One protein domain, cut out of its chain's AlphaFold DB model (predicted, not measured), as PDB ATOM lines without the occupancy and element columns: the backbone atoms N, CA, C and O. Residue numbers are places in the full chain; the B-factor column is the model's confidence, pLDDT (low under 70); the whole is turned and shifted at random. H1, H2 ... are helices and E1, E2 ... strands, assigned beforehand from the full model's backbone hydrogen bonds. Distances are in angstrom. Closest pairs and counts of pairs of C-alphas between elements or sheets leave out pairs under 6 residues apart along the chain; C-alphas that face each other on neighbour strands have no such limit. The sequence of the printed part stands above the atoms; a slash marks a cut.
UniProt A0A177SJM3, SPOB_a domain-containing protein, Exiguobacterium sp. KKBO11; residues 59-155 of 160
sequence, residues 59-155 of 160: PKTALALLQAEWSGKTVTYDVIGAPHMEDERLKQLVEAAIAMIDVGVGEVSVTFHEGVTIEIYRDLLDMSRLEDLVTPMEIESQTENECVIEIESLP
ATOM      1  N   PRO A  59     172.880 181.942  96.896       95.62
ATOM      2  CA  PRO A  59     173.050 181.059  98.048       95.62
ATOM      3  C   PRO A  59     173.393 181.792  99.349       95.62
ATOM      4  O   PRO A  59     173.021 181.304 100.419       95.62
ATOM      5  N   LYS A  60     174.090 182.935  99.303       95.94
ATOM      6  CA  LYS A  60     174.427 183.695 100.513       95.94
ATOM      7  C   LYS A  60     173.201 184.418 101.054       95.94
ATOM      8  O   LYS A  60     172.936 184.312 102.250       95.94
ATOM      9  N   THR A  61     172.433 185.089 100.194       97.00
ATOM     10  CA  THR A  61     171.164 185.713 100.589       97.00
ATOM     11  C   THR A  61     170.174 184.668 101.104       97.00
ATOM     12  O   THR A  61     169.595 184.849 102.174       97.00
ATOM     13  N   ALA A  62     170.024 183.544 100.396       96.62
ATOM     14  CA  ALA A  62     169.135 182.461 100.814       96.62
ATOM     15  C   ALA A  62     169.502 181.933 102.209       96.62
ATOM     16  O   ALA A  62     168.631 181.749 103.057       96.62
ATOM     17  N   LEU A  63     170.796 181.735 102.478       94.94
ATOM     18  CA  LEU A  63     171.263 181.301 103.790       94.94
ATOM     19  C   LEU A  63     170.956 182.327 104.892       94.94
ATOM     20  O   LEU A  63     170.528 181.919 105.970       94.94
ATOM     21  N   ALA A  64     171.154 183.624 104.637       95.62
ATOM     22  CA  ALA A  64     170.877 184.680 105.613       95.62
ATOM     23  C   ALA A  64     169.390 184.714 106.015       95.62
ATOM     24  O   ALA A  64     169.071 184.774 107.203       95.62
ATOM     25  N   LEU A  65     168.482 184.589 105.038       96.38
ATOM     26  CA  LEU A  65     167.037 184.530 105.281       96.38
ATOM     27  C   LEU A  65     166.632 183.281 106.074       96.38
ATOM     28  O   LEU A  65     165.925 183.398 107.074       96.38
ATOM     29  N   LEU A  66     167.133 182.099 105.690       94.06
ATOM     30  CA  LEU A  66     166.850 180.847 106.407       94.06
ATOM     31  C   LEU A  66     167.354 180.891 107.854       94.06
ATOM     32  O   LEU A  66     166.665 180.457 108.773       94.06
ATOM     33  N   GLN A  67     168.550 181.441 108.077       92.31
ATOM     34  CA  GLN A  67     169.097 181.610 109.423       92.31
ATOM     35  C   GLN A  67     168.233 182.535 110.281       92.31
ATOM     36  O   GLN A  67     167.995 182.229 111.451       92.31
ATOM     37  N   ALA A  68     167.756 183.642 109.710       92.50
ATOM     38  CA  ALA A  68     166.891 184.576 110.411       92.50
ATOM     39  C   ALA A  68     165.542 183.939 110.776       92.50
ATOM     40  O   ALA A  68     165.167 183.976 111.952       92.50
ATOM     41  N   GLU A  69     164.888 183.275 109.818       90.44
ATOM     42  CA  GLU A  69     163.635 182.538 110.030       90.44
ATOM     43  C   GLU A  69     163.797 181.475 111.135       90.44
ATOM     44  O   GLU A  69     163.043 181.465 112.108       90.44
ATOM     45  N   TRP A  70     164.831 180.625 111.066       88.62
ATOM     46  CA  TRP A  70     165.066 179.572 112.068       88.62
ATOM     47  C   TRP A  70     165.481 180.099 113.444       88.62
ATOM     48  O   TRP A  70     165.327 179.398 114.444       88.62
ATOM     49  N   SER A  71     166.014 181.320 113.517       86.94
ATOM     50  CA  SER A  71     166.296 181.991 114.791       86.94
ATOM     51  C   SER A  71     165.058 182.637 115.430       86.94
ATOM     52  O   SER A  71     165.158 183.169 116.535       86.94
ATOM     53  N   GLY A  72     163.896 182.563 114.767       85.94
ATOM     54  CA  GLY A  72     162.627 183.103 115.253       85.94
ATOM     55  C   GLY A  72     162.451 184.603 115.018       85.94
ATOM     56  O   GLY A  72     161.602 185.214 115.665       85.94
ATOM     57  N   LYS A  73     163.244 185.209 114.125       90.44
ATOM     58  CA  LYS A  73     163.029 186.601 113.710       90.44
ATOM     59  C   LYS A  73     161.798 186.683 112.810       90.44
ATOM     60  O   LYS A  73     161.525 185.753 112.052       90.44
ATOM     61  N   THR A  74     161.091 187.808 112.861       93.06
ATOM     62  CA  THR A  74     159.927 188.084 112.005       93.06
ATOM     63  C   THR A  74     160.392 188.432 110.589       93.06
ATOM     64  O   THR A  74     160.391 189.590 110.180       93.06
ATOM     65  N   VAL A  75     160.881 187.420 109.872       94.81
ATOM     66  CA  VAL A  75     161.346 187.532 108.490       94.81
ATOM     67  C   VAL A  75     160.486 186.639 107.618       94.81
ATOM     68  O   VAL A  75     160.385 185.436 107.863       94.81
ATOM     69  N   THR A  76     159.887 187.225 106.591       94.81
ATOM     70  CA  THR A  76     159.101 186.517 105.584       94.81
ATOM     71  C   THR A  76     159.747 186.690 104.215       94.81
ATOM     72  O   THR A  76     160.456 187.660 103.948       94.81
ATOM     73  N   TYR A  77     159.568 185.699 103.345       96.12
ATOM     74  CA  TYR A  77     160.044 185.786 101.972       96.12
ATOM     75  C   TYR A  77     159.147 185.005 101.022       96.12
ATOM     76  O   TYR A  77     158.596 183.958 101.382       96.12
ATOM     77  N   ASP A  78     159.058 185.481  99.783       95.44
ATOM     78  CA  ASP A  78     158.453 184.734  98.688       95.44
ATOM     79  C   ASP A  78     159.285 184.826  97.411       95.44
ATOM     80  O   ASP A  78     160.012 185.783  97.163       95.44
ATOM     81  N   VAL A  79     159.187 183.775  96.605       95.00
ATOM     82  CA  VAL A  79     159.962 183.597  95.381       95.00
ATOM     83  C   VAL A  79     158.996 183.411  94.225       95.00
ATOM     84  O   VAL A  79     158.453 182.319  94.030       95.00
ATOM     85  N   ILE A  80     158.817 184.492  93.472       93.62
ATOM     86  CA  ILE A  80     158.023 184.575  92.245       93.62
ATOM     87  C   ILE A  80     158.940 184.384  91.028       93.62
ATOM     88  O   ILE A  80     158.578 183.685  90.082       93.62
ATOM     89  N   GLY A  81     160.147 184.957  91.081       89.56
ATOM     90  CA  GLY A  81     161.171 184.892  90.040       89.56
ATOM     91  C   GLY A  81     162.582 184.749  90.614       89.56
ATOM     92  O   GLY A  81     162.785 184.804  91.827       89.56
ATOM     93  N   ALA A  82     163.553 184.505  89.732       87.81
ATOM     94  CA  ALA A  82     164.968 184.444  90.083       87.81
ATOM     95  C   ALA A  82     165.668 185.693  89.523       87.81
ATOM     96  O   ALA A  82     165.855 185.769  88.304       87.81
ATOM     97  N   PRO A  83     166.035 186.664  90.372       90.94
ATOM     98  CA  PRO A  83     166.672 187.884  89.909       90.94
ATOM     99  C   PRO A  83     168.144 187.644  89.558       90.94
ATOM    100  O   PRO A  83     168.825 186.802  90.149       90.94
ATOM    101  N   HIS A  84     168.649 188.416  88.599       91.12
ATOM    102  CA  HIS A  84     170.053 188.429  88.223       91.12
ATOM    103  C   HIS A  84     170.759 189.590  88.924       91.12
ATOM    104  O   HIS A  84     170.632 190.742  88.525       91.12
ATOM    105  N   MET A  85     171.478 189.303  90.008       91.56
ATOM    106  CA  MET A  85     172.140 190.331  90.812       91.56
ATOM    107  C   MET A  85     173.297 189.764  91.636       91.56
ATOM    108  O   MET A  85     173.483 188.551  91.743       91.56
ATOM    109  N   GLU A  86     174.114 190.657  92.192       94.25
ATOM    110  CA  GLU A  86     175.267 190.281  93.006       94.25
ATOM    111  C   GLU A  86     174.832 189.787  94.399       94.25
ATOM    112  O   GLU A  86     174.411 190.565  95.254       94.25
ATOM    113  N   ASP A  87     174.987 188.481  94.639       95.75
ATOM    114  CA  ASP A  87     174.585 187.798  95.883       95.75
ATOM    115  C   ASP A  87     175.218 188.410  97.147       95.75
ATOM    116  O   ASP A  87     174.554 188.543  98.170       95.75
ATOM    117  N   GLU A  88     176.487 188.843  97.103       95.94
ATOM    118  CA  GLU A  88     177.113 189.466  98.283       95.94
ATOM    119  C   GLU A  88     176.471 190.813  98.630       95.94
ATOM    120  O   GLU A  88     176.224 191.075  99.807       95.94
ATOM    121  N   ARG A  89     176.154 191.634  97.622       94.50
ATOM    122  CA  ARG A  89     175.491 192.926  97.821       94.50
ATOM    123  C   ARG A  89     174.112 192.729  98.443       94.50
ATOM    124  O   ARG A  89     173.798 193.347  99.459       94.50
ATOM    125  N   LEU A  90     173.304 191.840  97.862       96.00
ATOM    126  CA  LEU A  90     171.956 191.592  98.364       96.00
ATOM    127  C   LEU A  90     171.978 190.974  99.766       96.00
ATOM    128  O   LEU A  90     171.195 191.360 100.627       96.00
ATOM    129  N   LYS A  91     172.902 190.048 100.027       96.75
ATOM    130  CA  LYS A  91     173.105 189.479 101.361       96.75
ATOM    131  C   LYS A  91     173.438 190.563 102.395       96.75
ATOM    132  O   LYS A  91     172.813 190.563 103.449       96.75
ATOM    133  N   GLN A  92     174.357 191.489 102.106       96.06
ATOM    134  CA  GLN A  92     174.680 192.594 103.026       96.06
ATOM    135  C   GLN A  92     173.456 193.459 103.332       96.06
ATOM    136  O   GLN A  92     173.213 193.797 104.490       96.06
ATOM    137  N   LEU A  93     172.664 193.770 102.307       95.81
ATOM    138  CA  LEU A  93     171.441 194.544 102.466       95.81
ATOM    139  C   LEU A  93     170.397 193.816 103.323       95.81
ATOM    140  O   LEU A  93     169.846 194.394 104.256       95.81
ATOM    141  N   VAL A  94     170.161 192.533 103.045       96.31
ATOM    142  CA  VAL A  94     169.230 191.697 103.810       96.31
ATOM    143  C   VAL A  94     169.687 191.550 105.263       96.31
ATOM    144  O   VAL A  94     168.878 191.689 106.173       96.31
ATOM    145  N   GLU A  95     170.979 191.334 105.519       95.88
ATOM    146  CA  GLU A  95     171.523 191.287 106.882       95.88
ATOM    147  C   GLU A  95     171.347 192.623 107.618       95.88
ATOM    148  O   GLU A  95     170.989 192.624 108.798       95.88
ATOM    149  N   ALA A  96     171.542 193.755 106.933       94.62
ATOM    150  CA  ALA A  96     171.310 195.079 107.502       94.62
ATOM    151  C   ALA A  96     169.830 195.295 107.855       94.62
ATOM    152  O   ALA A  96     169.536 195.699 108.982       94.62
ATOM    153  N   ALA A  97     168.913 194.945 106.946       94.62
ATOM    154  CA  ALA A  97     167.471 195.002 107.172       94.62
ATOM    155  C   ALA A  97     167.044 194.122 108.359       94.62
ATOM    156  O   ALA A  97     166.357 194.579 109.272       94.62
ATOM    157  N   ILE A  98     167.524 192.876 108.420       94.50
ATOM    158  CA  ILE A  98     167.252 191.958 109.535       94.50
ATOM    159  C   ILE A  98     167.799 192.519 110.854       94.50
ATOM    160  O   ILE A  98     167.142 192.437 111.889       94.50
ATOM    161  N   ALA A  99     168.990 193.116 110.844       92.25
ATOM    162  CA  ALA A  99     169.576 193.699 112.046       92.25
ATOM    163  C   ALA A  99     168.808 194.937 112.548       92.25
ATOM    164  O   ALA A  99     168.932 195.300 113.720       92.25
ATOM    165  N   MET A 100     168.005 195.588 111.698       89.44
ATOM    166  CA  MET A 100     167.119 196.675 112.125       89.44
ATOM    167  C   MET A 100     165.976 196.165 113.002       89.44
ATOM    168  O   MET A 100     165.560 196.884 113.905       89.44
ATOM    169  N   ILE A 101     165.511 194.930 112.807       90.25
ATOM    170  CA  ILE A 101     164.417 194.347 113.599       90.25
ATOM    171  C   ILE A 101     164.899 193.557 114.827       90.25
ATOM    172  O   ILE A 101     164.081 193.033 115.576       90.25
ATOM    173  N   ASP A 102     166.210 193.513 115.095       85.25
ATOM    174  CA  ASP A 102     166.769 192.824 116.274       85.25
ATOM    175  C   ASP A 102     166.369 193.476 117.609       85.25
ATOM    176  O   ASP A 102     166.460 192.850 118.667       85.25
ATOM    177  N   VAL A 103     165.946 194.745 117.591       78.12
ATOM    178  CA  VAL A 103     165.549 195.488 118.791       78.12
ATOM    179  C   VAL A 103     164.138 196.045 118.612       78.12
ATOM    180  O   VAL A 103     163.910 196.914 117.774       78.12
ATOM    181  N   GLY A 104     163.200 195.618 119.453       78.62
ATOM    182  CA  GLY A 104     161.808 196.081 119.409       78.62
ATOM    183  C   GLY A 104     160.912 195.214 118.524       78.62
ATOM    184  O   GLY A 104     161.226 194.055 118.268       78.62
ATOM    185  N   VAL A 105     159.767 195.764 118.120       84.25
ATOM    186  CA  VAL A 105     158.804 195.090 117.242       84.25
ATOM    187  C   VAL A 105     159.056 195.555 115.813       84.25
ATOM    188  O   VAL A 105     159.049 196.755 115.535       84.25
ATOM    189  N   GLY A 106     159.300 194.605 114.920       91.19
ATOM    190  CA  GLY A 106     159.479 194.869 113.503       91.19
ATOM    191  C   GLY A 106     159.378 193.598 112.673       91.19
ATOM    192  O   GLY A 106     159.400 192.489 113.212       91.19
ATOM    193  N   GLU A 107     159.253 193.789 111.369       94.81
ATOM    194  CA  GLU A 107     159.150 192.739 110.365       94.81
ATOM    195  C   GLU A 107     159.986 193.117 109.141       94.81
ATOM    196  O   GLU A 107     160.096 194.294 108.791       94.81
ATOM    197  N   VAL A 108     160.588 192.110 108.511       96.75
ATOM    198  CA  VAL A 108     161.220 192.242 107.196       96.75
ATOM    199  C   VAL A 108     160.556 191.255 106.247       96.75
ATOM    200  O   VAL A 108     160.537 190.056 106.524       96.75
ATOM    201  N   SER A 109     160.061 191.751 105.121       97.19
ATOM    202  CA  SER A 109     159.524 190.941 104.028       97.19
ATOM    203  C   SER A 109     160.422 191.086 102.802       97.19
ATOM    204  O   SER A 109     160.815 192.195 102.442       97.19
ATOM    205  N   VAL A 110     160.787 189.967 102.172       97.75
ATOM    206  CA  VAL A 110     161.624 189.948 100.962       97.75
ATOM    207  C   VAL A 110     160.918 189.204  99.835       97.75
ATOM    208  O   VAL A 110     160.725 187.990  99.900       97.75
ATOM    209  N   THR A 111     160.593 189.912  98.760       97.44
ATOM    210  CA  THR A 111     159.947 189.328  97.580       97.44
ATOM    211  C   THR A 111     160.919 189.287  96.411       97.44
ATOM    212  O   THR A 111     161.372 190.322  95.926       97.44
ATOM    213  N   PHE A 112     161.222 188.081  95.930       96.31
ATOM    214  CA  PHE A 112     162.049 187.857  94.746       96.31
ATOM    215  C   PHE A 112     161.163 187.759  93.501       96.31
ATOM    216  O   PHE A 112     160.311 186.870  93.404       96.31
ATOM    217  N   HIS A 113     161.379 188.642  92.532       92.81
ATOM    218  CA  HIS A 113     160.672 188.678  91.249       92.81
ATOM    219  C   HIS A 113     161.687 188.751  90.096       92.81
ATOM    220  O   HIS A 113     162.661 187.997  90.106       92.81
ATOM    221  N   GLU A 114     161.472 189.605  89.092       88.88
ATOM    222  CA  GLU A 114     162.517 189.960  88.119       88.88
ATOM    223  C   GLU A 114     163.564 190.907  88.724       88.88
ATOM    224  O   GLU A 114     164.570 191.182  88.094       88.88
ATOM    225  N   GLY A 115     163.367 191.368  89.953       92.94
ATOM    226  CA  GLY A 115     164.299 192.065  90.825       92.94
ATOM    227  C   GLY A 115     164.082 191.590  92.263       92.94
ATOM    228  O   GLY A 115     163.713 190.433  92.497       92.94
ATOM    229  N   VAL A 116     164.291 192.468  93.239       96.62
ATOM    230  CA  VAL A 116     163.988 192.186  94.646       96.62
ATOM    231  C   VAL A 116     163.324 193.388  95.288       96.62
ATOM    232  O   VAL A 116     163.823 194.503  95.176       96.62
ATOM    233  N   THR A 117     162.241 193.130  96.013       97.50
ATOM    234  CA  THR A 117     161.608 194.107  96.898       97.50
ATOM    235  C   THR A 117     161.873 193.707  98.345       97.50
ATOM    236  O   THR A 117     161.653 192.552  98.720       97.50
ATOM    237  N   ILE A 118     162.366 194.643  99.153       97.44
ATOM    238  CA  ILE A 118     162.584 194.482 100.592       97.44
ATOM    239  C   ILE A 118     161.727 195.514 101.310       97.44
ATOM    240  O   ILE A 118     161.929 196.715 101.154       97.44
ATOM    241  N   GLU A 119     160.805 195.037 102.131       97.12
ATOM    242  CA  GLU A 119     159.946 195.863 102.972       97.12
ATOM    243  C   GLU A 119     160.393 195.706 104.423       97.12
ATOM    244  O   GLU A 119     160.540 194.591 104.930       97.12
ATOM    245  N   ILE A 120     160.633 196.828 105.094       95.50
ATOM    246  CA  ILE A 120     161.070 196.877 106.488       95.50
ATOM    247  C   ILE A 120     160.041 197.679 107.266       95.50
ATOM    248  O   ILE A 120     159.891 198.877 107.034       95.50
ATOM    249  N   TYR A 121     159.387 197.037 108.228       92.94
ATOM    250  CA  TYR A 121     158.454 197.682 109.141       92.94
ATOM    251  C   TYR A 121     159.005 197.683 110.569       92.94
ATOM    252  O   TYR A 121     159.448 196.650 111.076       92.94
ATOM    253  N   ARG A 122     158.965 198.836 111.245       89.81
ATOM    254  CA  ARG A 122     159.391 198.993 112.644       89.81
ATOM    255  C   ARG A 122     158.790 200.244 113.280       89.81
ATOM    256  O   ARG A 122     158.542 201.224 112.602       89.81
ATOM    257  N   ASP A 123     158.665 200.268 114.604       86.06
ATOM    258  CA  ASP A 123     158.202 201.465 115.331       86.06
ATOM    259  C   ASP A 123     159.109 202.702 115.164       86.06
ATOM    260  O   ASP A 123     158.632 203.829 115.255       86.06
ATOM    261  N   LEU A 124     160.418 202.497 114.976       83.31
ATOM    262  CA  LEU A 124     161.385 203.561 114.705       83.31
ATOM    263  C   LEU A 124     162.486 203.031 113.785       83.31
ATOM    264  O   LEU A 124     163.330 202.228 114.207       83.31
ATOM    265  N   LEU A 125     162.479 203.475 112.531       83.38
ATOM    266  CA  LEU A 125     163.501 203.092 111.563       83.38
ATOM    267  C   LEU A 125     164.810 203.852 111.784       83.38
ATOM    268  O   LEU A 125     164.844 205.071 111.920       83.38
ATOM    269  N   ASP A 126     165.908 203.100 111.773       85.00
ATOM    270  CA  ASP A 126     167.272 203.623 111.804       85.00
ATOM    271  C   ASP A 126     167.924 203.410 110.436       85.00
ATOM    272  O   ASP A 126     168.529 202.368 110.169       85.00
ATOM    273  N   MET A 127     167.767 204.400 109.556       85.81
ATOM    274  CA  MET A 127     168.257 204.335 108.176       85.81
ATOM    275  C   MET A 127     169.780 204.386 108.060       85.81
ATOM    276  O   MET A 127     170.304 204.015 107.012       85.81
ATOM    277  N   SER A 128     170.505 204.748 109.125       87.25
ATOM    278  CA  SER A 128     171.974 204.796 109.107       87.25
ATOM    279  C   SER A 128     172.613 203.445 108.757       87.25
ATOM    280  O   SER A 128     173.741 203.383 108.280       87.25
ATOM    281  N   ARG A 129     171.871 202.343 108.946       84.00
ATOM    282  CA  ARG A 129     172.283 200.978 108.588       84.00
ATOM    283  C   ARG A 129     172.184 200.662 107.096       84.00
ATOM    284  O   ARG A 129     172.739 199.652 106.672       84.00
ATOM    285  N   LEU A 130     171.471 201.484 106.329       87.94
ATOM    286  CA  LEU A 130     171.177 201.271 104.910       87.94
ATOM    287  C   LEU A 130     171.817 202.324 103.995       87.94
ATOM    288  O   LEU A 130     171.916 202.075 102.797       87.94
ATOM    289  N   GLU A 131     172.275 203.458 104.542       85.00
ATOM    290  CA  GLU A 131     172.800 204.605 103.776       85.00
ATOM    291  C   GLU A 131     173.887 204.230 102.755       85.00
ATOM    292  O   GLU A 131     173.879 204.746 101.641       85.00
ATOM    293  N   ASP A 132     174.785 203.304 103.101       88.81
ATOM    294  CA  ASP A 132     175.883 202.876 102.220       88.81
ATOM    295  C   ASP A 132     175.526 201.670 101.326       88.81
ATOM    296  O   ASP A 132     176.324 201.261 100.480       88.81
ATOM    297  N   LEU A 133     174.349 201.067 101.521       89.25
ATOM    298  CA  LEU A 133     173.929 199.830 100.846       89.25
ATOM    299  C   LEU A 133     172.866 200.071  99.768       89.25
ATOM    300  O   LEU A 133     172.749 199.276  98.827       89.25
ATOM    301  N   VAL A 134     172.109 201.160  99.901       91.19
ATOM    302  CA  VAL A 134     170.955 201.483  99.062       91.19
ATOM    303  C   VAL A 134     171.153 202.850  98.425       91.19
ATOM    304  O   VAL A 134     171.484 203.829  99.091       91.19
ATOM    305  N   THR A 135     170.932 202.938  97.118       89.94
ATOM    306  CA  THR A 135     170.926 204.225  96.422       89.94
ATOM    307  C   THR A 135     169.568 204.920  96.581       89.94
ATOM    308  O   THR A 135     168.547 204.247  96.695       89.94
ATOM    309  N   PRO A 136     169.486 206.263  96.497       87.81
ATOM    310  CA  PRO A 136     168.200 206.963  96.565       87.81
ATOM    311  C   PRO A 136     167.183 206.537  95.495       87.81
ATOM    312  O   PRO A 136     165.998 206.788  95.668       87.81
ATOM    313  N   MET A 137     167.635 205.939  94.386       88.94
ATOM    314  CA  MET A 137     166.762 205.424  93.325       88.94
ATOM    315  C   MET A 137     166.157 204.057  93.652       88.94
ATOM    316  O   MET A 137     165.140 203.710  93.070       88.94
ATOM    317  N   GLU A 138     166.775 203.297  94.554       93.00
ATOM    318  CA  GLU A 138     166.279 201.991  95.000       93.00
ATOM    319  C   GLU A 138     165.308 202.122  96.179       93.00
ATOM    320  O   GLU A 138     164.647 201.159  96.538       93.00
ATOM    321  N   ILE A 139     165.200 203.299  96.804       93.69
ATOM    322  CA  ILE A 139     164.192 203.553  97.838       93.69
ATOM    323  C   ILE A 139     162.890 203.947  97.139       93.69
ATOM    324  O   ILE A 139     162.747 205.078  96.675       93.69
ATOM    325  N   GLU A 140     161.933 203.021  97.088       93.50
ATOM    326  CA  GLU A 140     160.606 203.271  96.518       93.50
ATOM    327  C   GLU A 140     159.783 204.170  97.452       93.50
ATOM    328  O   GLU A 140     159.160 205.148  97.026       93.50
ATOM    329  N   SER A 141     159.808 203.869  98.754       92.38
ATOM    330  CA  SER A 141     159.135 204.675  99.769       92.38
ATOM    331  C   SER A 141     159.825 204.603 101.131       92.38
ATOM    332  O   SER A 141     160.477 203.619 101.487       92.38
ATOM    333  N   GLN A 142     159.692 205.680 101.907       91.00
ATOM    334  CA  GLN A 142     160.242 205.775 103.253       91.00
ATOM    335  C   GLN A 142     159.347 206.652 104.133       91.00
ATOM    336  O   GLN A 142     159.030 207.793 103.789       91.00
ATOM    337  N   THR A 143     158.982 206.127 105.298       90.31
ATOM    338  CA  THR A 143     158.296 206.836 106.380       90.31
ATOM    339  C   THR A 143     159.085 206.689 107.687       90.31
ATOM    340  O   THR A 143     160.206 206.185 107.696       90.31
ATOM    341  N   GLU A 144     158.527 207.151 108.808       86.94
ATOM    342  CA  GLU A 144     159.136 206.957 110.134       86.94
ATOM    343  C   GLU A 144     159.180 205.471 110.549       86.94
ATOM    344  O   GLU A 144     160.061 205.068 111.318       86.94
ATOM    345  N   ASN A 145     158.267 204.658 109.998       90.56
ATOM    346  CA  ASN A 145     158.013 203.290 110.448       90.56
ATOM    347  C   ASN A 145     158.170 202.230 109.354       90.56
ATOM    348  O   ASN A 145     158.206 201.037 109.646       90.56
ATOM    349  N   GLU A 146     158.239 202.647 108.096       93.56
ATOM    350  CA  GLU A 146     158.294 201.750 106.949       93.56
ATOM    351  C   GLU A 146     159.335 202.221 105.935       93.56
ATOM    352  O   GLU A 146     159.455 203.417 105.666       93.56
ATOM    353  N   CYS A 147     160.095 201.282 105.380       94.62
ATOM    354  CA  CYS A 147     160.980 201.521 104.252       94.62
ATOM    355  C   CYS A 147     160.803 200.396 103.238       94.62
ATOM    356  O   CYS A 147     160.902 199.222 103.595       94.62
ATOM    357  N   VAL A 148     160.552 200.778 101.989       96.31
ATOM    358  CA  VAL A 148     160.431 199.862 100.859       96.31
ATOM    359  C   VAL A 148     161.584 200.128  99.905       96.31
ATOM    360  O   VAL A 148     161.782 201.257  99.446       96.31
ATOM    361  N   ILE A 149     162.355 199.080  99.644       96.50
ATOM    362  CA  ILE A 149     163.512 199.093  98.758       96.50
ATOM    363  C   ILE A 149     163.194 198.198  97.570       96.50
ATOM    364  O   ILE A 149     162.887 197.021  97.753       96.50
ATOM    365  N   GLU A 150     163.321 198.730  96.364       95.81
ATOM    366  CA  GLU A 150     163.150 198.004  95.115       95.81
ATOM    367  C   GLU A 150     164.464 198.020  94.327       95.81
ATOM    368  O   GLU A 150     165.033 199.068  94.025       95.81
ATOM    369  N   ILE A 151     164.969 196.827  94.015       93.88
ATOM    370  CA  ILE A 151     166.211 196.629  93.272       93.88
ATOM    371  C   ILE A 151     165.882 195.896  91.982       93.88
ATOM    372  O   ILE A 151     165.458 194.739  92.005       93.88
ATOM    373  N   GLU A 152     166.121 196.547  90.851       90.44
ATOM    374  CA  GLU A 152     165.997 195.920  89.537       90.44
ATOM    375  C   GLU A 152     167.106 194.877  89.319       90.44
ATOM    376  O   GLU A 152     168.228 195.014  89.822       90.44
ATOM    377  N   SER A 153     166.823 193.820  88.550       84.75
ATOM    378  CA  SER A 153     167.899 192.926  88.107       84.75
ATOM    379  C   SER A 153     168.882 193.648  87.202       84.75
ATOM    380  O   SER A 153     168.532 194.522  86.410       84.75
ATOM    381  N   LEU A 154     170.126 193.186  87.257       81.31
ATOM    382  CA  LEU A 154     171.125 193.527  86.266       81.31
ATOM    383  C   LEU A 154     170.648 193.070  84.878       81.31
ATOM    384  O   LEU A 154     170.083 191.976  84.748       81.31
ATOM    385  N   PRO A 155     170.892 193.872  83.829       74.62
ATOM    386  CA  PRO A 155     170.596 193.451  82.471       74.62
ATOM    387  C   PRO A 155     171.374 192.171  82.150       74.62
ATOM    388  O   PRO A 155     172.559 192.061  82.464       74.62
TER     389      PRO A 155
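AT A GLANCE: This is residues 59 to 155 of the 160 residues of the protein "SPOB_a domain-containing protein" of Exiguobacterium sp. KKBO11 (UniProt A0A177SJM3). One five-stranded sheet makes a wall, with two helices side by side over one face, both running along the strands; the opposite face is bare of named helices. H1 covers the edge strand E1, H2 covers E2 and E3, and towards the E5 and E4 end the unnamed residues 126 to 135 loop on the helix side of the sheet. The 97 printed residues hold two named helices and five named strands, in the chain order H1 E1 H2 E2 E3 E4 E5. The sheet has the order E1 E2 E3 E5 E4 and is mixed, and the class is mixed, helices and strands. The whole is compact, with a radius of gyration of the C-alphas of 12.4 A and spans of 37 by 31 by 21 A.

HOW THE PARTS SIT: Look first at E3, residues 115 to 122, and E2, residues 106 to 112, an antiparallel hairpin with N 109 and O 119 at 2.9 A. Beside E2, find the edge strand E1, residues 75 to 79, parallel to it at 12 degrees, with N 78 and O 110 at 3.0 A. On the other side of E3 runs E5, residues 146 to 152, antiparallel, with N 118 and O 149 at 2.8 A. E5 forms a hairpin with the other edge strand, E4, residues 139 to 142, where N 148 and O 141 are 2.9 A apart. Now find H2, residues 87 to 100, on the sheet at a height of 9.7 A, over E2 and E3 and along the strands; its closest C-alphas to E2 are those of Ile 98 and Val 108, 6.5 A. E1, H2 and E2 form a strand-helix-strand unit, two parallel neighbour strands with a helix between, whose crossover is left-handed. H1, residues 59 to 70, lies on the same face, over E1 at a height of 9.5 A; it is only just along, at 29.8 degrees to E1 on the local plane, which is fitted to just 6 C-alphas of the sheet. These are two layers, helices on one face of a sheet. H1 and H2 touch, closest at the C-alphas of Thr 61 and Lys 91, 4.3 A, and run the same way at a shallow tilt of 23 degrees. In H1 and H2 every O i to N i+4 pair is within hydrogen-bond range.

IN THESE COORDINATES: Find C-alpha 59 at (173.050, 181.059, 98.048); from there H1 runs 16.2 A to C-alpha 70. H2 starts at C-alpha 87, (174.585, 187.798, 95.883), and is 20.0 A long. E3 is 23.4 A, E2 20.2 A, E5 19.9 A, E1 13.8 A and E4 7.1 A long. E5 ends at C-alpha 152, (165.997, 195.920, 89.537).

THE WHOLE: The C-alphas farthest apart are those of Gly 104 and Pro 155, 38.1 A. The printed part has no cut. The link from E3 to E4, residues 123 to 138, is long. The mean pLDDT of the printed part is 91.7, and no printed residue is under 70.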